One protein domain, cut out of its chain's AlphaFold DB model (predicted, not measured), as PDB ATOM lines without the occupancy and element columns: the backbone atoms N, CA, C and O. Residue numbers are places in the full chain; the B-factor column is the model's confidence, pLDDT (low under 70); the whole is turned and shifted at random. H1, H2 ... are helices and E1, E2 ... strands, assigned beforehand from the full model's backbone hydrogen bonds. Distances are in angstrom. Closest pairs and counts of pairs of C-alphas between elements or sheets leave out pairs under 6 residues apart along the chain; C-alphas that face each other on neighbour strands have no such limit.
ATOM      1  N   VAL A   5      -9.350 185.222 198.912       76.94
ATOM      2  CA  VAL A   5      -8.447 185.458 197.780       76.94
ATOM      3  C   VAL A   5      -9.166 185.280 196.447       76.94
ATOM      4  O   VAL A   5     -10.152 184.554 196.321       76.94
ATOM      5  N   LEU A   6      -8.682 185.975 195.417       74.94
ATOM      6  CA  LEU A   6      -9.245 185.911 194.070       74.94
ATOM      7  C   LEU A   6      -8.539 184.820 193.253       74.94
ATOM      8  O   LEU A   6      -7.378 184.971 192.875       74.94
ATOM      9  N   PHE A   7      -9.240 183.739 192.937       77.38
ATOM     10  CA  PHE A   7      -8.754 182.707 192.028       77.38
ATOM     11  C   PHE A   7      -9.126 183.073 190.588       77.38
ATOM     12  O   PHE A   7     -10.304 183.202 190.255       77.38
ATOM     13  N   LYS A   8      -8.115 183.274 189.737       79.19
ATOM     14  CA  LYS A   8      -8.291 183.624 188.322       79.19
ATOM     15  C   LYS A   8      -8.139 182.374 187.461       79.19
ATOM     16  O   LYS A   8      -7.092 181.732 187.509       79.19
ATOM     17  N   ASN A   9      -9.139 182.059 186.644       77.50
ATOM     18  CA  ASN A   9      -9.074 180.975 185.668       77.50
ATOM     19  C   ASN A   9      -9.628 181.443 184.313       77.50
ATOM     20  O   ASN A   9     -10.552 182.251 184.264       77.50
ATOM     21  N   LYS A  10      -9.047 180.969 183.206       81.00
ATOM     22  CA  LYS A  10      -9.471 181.370 181.855       81.00
ATOM     23  C   LYS A  10     -10.797 180.743 181.425       81.00
ATOM     24  O   LYS A  10     -11.518 181.379 180.666       81.00
ATOM     25  N   ASP A  11     -11.125 179.559 181.927       72.81
ATOM     26  CA  ASP A  11     -12.266 178.773 181.449       72.81
ATOM     27  C   ASP A  11     -13.579 179.177 182.134       72.81
ATOM     28  O   ASP A  11     -14.646 179.127 181.532       72.81
ATOM     29  N   PHE A  12     -13.506 179.615 183.393       75.69
ATOM     30  CA  PHE A  12     -14.676 179.988 184.203       75.69
ATOM     31  C   PHE A  12     -14.549 181.362 184.881       75.69
ATOM     32  O   PHE A  12     -15.404 181.756 185.673       75.69
ATOM     33  N   GLY A  13     -13.509 182.129 184.549       76.31
ATOM     34  CA  GLY A  13     -13.325 183.495 185.026       76.31
ATOM     35  C   GLY A  13     -12.755 183.595 186.444       76.31
ATOM     36  O   GLY A  13     -12.057 182.711 186.944       76.31
ATOM     37  N   ASN A  14     -13.007 184.737 187.085       77.44
ATOM     38  CA  ASN A  14     -12.460 185.059 188.401       77.44
ATOM     39  C   ASN A  14     -13.470 184.703 189.497       77.44
ATOM     40  O   ASN A  14     -14.552 185.287 189.553       77.44
ATOM     41  N   ILE A  15     -13.094 183.806 190.404       72.25
ATOM     42  CA  ILE A  15     -13.924 183.365 191.531       72.25
ATOM     43  C   ILE A  15     -13.244 183.698 192.860       72.25
ATOM     44  O   ILE A  15     -12.029 183.580 193.008       72.25
ATOM     45  N   ARG A  16     -14.026 184.160 193.841       71.75
ATOM     46  CA  ARG A  16     -13.530 184.447 195.194       71.75
ATOM     47  C   ARG A  16     -13.506 183.157 195.994       71.75
ATOM     48  O   ARG A  16     -14.522 182.469 196.073       71.75
ATOM     49  N   VAL A  17     -12.368 182.854 196.598       70.06
ATOM     50  CA  VAL A  17     -12.156 181.623 197.346       70.06
ATOM     51  C   VAL A  17     -11.681 181.937 198.755       70.06
ATOM     52  O   VAL A  17     -10.938 182.886 198.973       70.06
ATOM     53  N   LEU A  18     -12.147 181.152 199.723       69.00
ATOM     54  CA  LEU A  18     -11.707 181.231 201.108       69.00
ATOM     55  C   LEU A  18     -10.537 180.249 201.314       69.00
ATOM     56  O   LEU A  18     -10.730 179.046 201.128       69.00
ATOM     57  N   GLY A  19      -9.359 180.741 201.706       64.06
ATOM     58  CA  GLY A  19      -8.142 179.929 201.907       64.06
ATOM     59  C   GLY A  19      -7.137 179.984 200.747       64.06
ATOM     60  O   GLY A  19      -7.391 180.629 199.740       64.06
ATOM     61  N   ASP A  20      -5.982 179.324 200.889       57.91
ATOM     62  CA  ASP A  20      -4.856 179.448 199.948       57.91
ATOM     63  C   ASP A  20      -5.206 179.047 198.504       57.91
ATOM     64  O   ASP A  20      -5.891 178.051 198.260       57.91
ATOM     65  N   HIS A  21      -4.635 179.762 197.525       59.06
ATOM     66  CA  HIS A  21      -4.825 179.531 196.082       59.06
ATOM     67  C   HIS A  21      -4.567 178.084 195.623       59.06
ATOM     68  O   HIS A  21      -5.116 177.656 194.609       59.06
ATOM     69  N   LEU A  22      -3.736 177.335 196.356       56.75
ATOM     70  CA  LEU A  22      -3.423 175.927 196.087       56.75
ATOM     71  C   LEU A  22      -4.520 174.954 196.544       56.75
ATOM     72  O   LEU A  22      -4.573 173.826 196.054       56.75
ATOM     73  N   LYS A  23      -5.385 175.358 197.480       61.81
ATOM     74  CA  LYS A  23      -6.518 174.561 197.975       61.81
ATOM     75  C   LYS A  23      -7.775 175.421 198.053       61.81
ATOM     76  O   LYS A  23      -8.241 175.741 199.149       61.81
ATOM     77  N   PRO A  24      -8.349 175.772 196.892       60.75
ATOM     78  CA  PRO A  24      -9.566 176.550 196.862       60.75
ATOM     79  C   PRO A  24     -10.709 175.801 197.568       60.75
ATOM     80  O   PRO A  24     -11.080 174.699 197.165       60.75
ATOM     81  N   MET A  25     -11.267 176.383 198.636       64.44
ATOM     82  CA  MET A  25     -12.424 175.808 199.322       64.44
ATOM     83  C   MET A  25     -13.733 176.238 198.661       64.44
ATOM     84  O   MET A  25     -13.946 177.409 198.351       64.44
ATOM     85  N   PHE A  26     -14.641 175.281 198.481       66.00
ATOM     86  CA  PHE A  26     -15.967 175.527 197.924       66.00
ATOM     87  C   PHE A  26     -16.821 176.363 198.892       66.00
ATOM     88  O   PHE A  26     -17.063 175.963 200.033       66.00
ATOM     89  N   VAL A  27     -17.297 177.531 198.449       67.88
ATOM     90  CA  VAL A  27     -18.001 178.496 199.311       67.88
ATOM     91  C   VAL A  27     -19.521 178.334 199.195       67.88
ATOM     92  O   VAL A  27     -20.215 179.181 198.636       67.88
ATOM     93  N   ALA A  28     -20.065 177.254 199.763       70.31
ATOM     94  CA  ALA A  28     -21.500 176.935 199.695       70.31
ATOM     95  C   ALA A  28     -22.418 178.077 200.182       70.31
ATOM     96  O   ALA A  28     -23.452 178.354 199.577       70.31
ATOM     97  N   LYS A  29     -22.013 178.788 201.245       65.19
ATOM     98  CA  LYS A  29     -22.798 179.887 201.829       65.19
ATOM     99  C   LYS A  29     -22.960 181.079 200.880       65.19
ATOM    100  O   LYS A  29     -24.013 181.705 200.874       65.19
ATOM    101  N   ALA A  30     -21.948 181.384 200.065       66.06
ATOM    102  CA  ALA A  30     -22.028 182.471 199.085       66.06
ATOM    103  C   ALA A  30     -23.021 182.157 197.954       66.06
ATOM    104  O   ALA A  30     -23.578 183.067 197.352       66.06
ATOM    105  N   LEU A  31     -23.270 180.871 197.708       67.38
ATOM    106  CA  LEU A  31     -24.233 180.379 196.726       67.38
ATOM    107  C   LEU A  31     -25.658 180.248 197.299       67.38
ATOM    108  O   LEU A  31     -26.534 179.720 196.625       67.38
ATOM    109  N   GLY A  32     -25.894 180.696 198.539       72.50
ATOM    110  CA  GLY A  32     -27.211 180.653 199.182       72.50
ATOM    111  C   GLY A  32     -27.583 179.305 199.805       72.50
ATOM    112  O   GLY A  32     -28.709 179.138 200.265       72.50
ATOM    113  N   TYR A  33     -26.656 178.346 199.866       75.50
ATOM    114  CA  TYR A  33     -26.920 177.064 200.511       75.50
ATOM    115  C   TYR A  33     -26.781 177.175 202.027       75.50
ATOM    116  O   TYR A  33     -25.712 177.497 202.551       75.50
ATOM    117  N   THR A  34     -27.853 176.823 202.733       75.38
ATOM    118  CA  THR A  34     -27.856 176.683 204.196       75.38
ATOM    119  C   THR A  34     -26.989 175.508 204.647       75.38
ATOM    120  O   THR A  34     -26.326 175.586 205.678       75.38
ATOM    121  N   ASN A  35     -26.961 174.424 203.860       77.50
ATOM    122  CA  ASN A  35     -26.193 173.218 204.150       77.50
ATOM    123  C   ASN A  35     -25.060 173.037 203.131       77.50
ATOM    124  O   ASN A  35     -25.294 172.846 201.937       77.50
ATOM    125  N   THR A  36     -23.818 173.041 203.615       73.62
ATOM    126  CA  THR A  36     -22.619 172.812 202.799       73.62
ATOM    127  C   THR A  36     -22.602 171.434 202.141       73.62
ATOM    128  O   THR A  36     -22.074 171.312 201.039       73.62
ATOM    129  N   ASN A  37     -23.191 170.407 202.765       71.94
ATOM    130  CA  ASN A  37     -23.226 169.055 202.198       71.94
ATOM    131  C   ASN A  37     -24.120 168.966 200.956       71.94
ATOM    132  O   ASN A  37     -23.723 168.332 199.986       71.94
ATOM    133  N   ASP A  38     -25.280 169.632 200.966       73.56
ATOM    134  CA  ASP A  38     -26.194 169.677 199.811       73.56
ATOM    135  C   ASP A  38     -25.519 170.359 198.614       73.56
ATOM    136  O   ASP A  38     -25.528 169.858 197.492       73.56
ATOM    137  N   ALA A  39     -24.826 171.464 198.883       73.81
ATOM    138  CA  ALA A  39     -24.077 172.171 197.859       73.81
ATOM    139  C   ALA A  39     -22.950 171.294 197.271       73.81
ATOM    140  O   ALA A  39     -22.803 171.203 196.056       73.81
ATOM    141  N   ILE A  40     -22.187 170.583 198.108       74.50
ATOM    142  CA  ILE A  40     -21.125 169.686 197.626       74.50
ATOM    143  C   ILE A  40     -21.705 168.505 196.833       74.50
ATOM    144  O   ILE A  40     -21.118 168.141 195.824       74.50
ATOM    145  N   GLN A  41     -22.842 167.922 197.222       68.88
ATOM    146  CA  GLN A  41     -23.463 166.826 196.460       68.88
ATOM    147  C   GLN A  41     -23.982 167.265 195.085       68.88
ATOM    148  O   GLN A  41     -23.902 166.499 194.130       68.88
ATOM    149  N   LYS A  42     -24.511 168.489 194.973       69.38
ATOM    150  CA  LYS A  42     -25.049 169.022 193.711       69.38
ATOM    151  C   LYS A  42     -23.966 169.438 192.720       69.38
ATOM    152  O   LYS A  42     -24.160 169.292 191.517       69.38
ATOM    153  N   PHE A  43     -22.853 169.979 193.212       69.81
ATOM    154  CA  PHE A  43     -21.794 170.535 192.360       69.81
ATOM    155  C   PHE A  43     -20.555 169.641 192.238       69.81
ATOM    156  O   PHE A  43     -19.819 169.757 191.259       69.81
ATOM    157  N   CYS A  44     -20.320 168.737 193.187       66.88
ATOM    158  CA  CYS A  44     -19.217 167.783 193.145       66.88
ATOM    159  C   CYS A  44     -19.762 166.353 193.053       66.88
ATOM    160  O   CYS A  44     -20.805 166.032 193.611       66.88
TER     161      CYS A  44
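AT A GLANCE: This is residues 5 to 44 of the 58 residues of an uncharacterized protein of Campylobacter fetus (UniProt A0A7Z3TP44). A hairpin of two strands, E1 and E2, makes one end, and two short helices, H1 and H2, packed together make the other, with residues 19 to 27 strung between. The printed part has 40 residues, with two named strands, then two named helices; the class is mixed and the sheet, E1 - E2, antiparallel. It is only just loose, close to compact, with a radius of gyration of the C-alphas of 10.8 A, and spans 27 by 20 by 15 A.

IN THESE COORDINATES: E2, residues 13 to 18, measures 16.3 A from first to last C-alpha. E1, residues 5 to 9, measures 12.9 A from C-alpha 5 at (-8.447, 185.458, 197.780). H1 is residues 28 to 31, 5.3 A. H2, residues 36 to 43, measures 10.7 A, ending at C-alpha 43 (-21.794, 170.535, 192.360).

HOW THE PARTS SIT: The hairpin E1 and E2 is antiparallel at 149 degrees; N 7 and O 15, 2.8 A apart, are within hydrogen-bond range. H1 and H2 touch, the closest C-alphas being Ala 28 and Thr 36, 5.3 A. E1 is apart from both helices, and E2 from H2. In H2 every O i to N i+4 pair is within hydrogen-bond range; H1 is too short for one.

THE WHOLE: The C-alphas farthest apart, Lys 10 and Thr 34, are 29.3 A apart. The printed part has no cut and no long link. The model's pLDDT is under 70 at residues 18 to 27, 29 to 31 and 41 to 44.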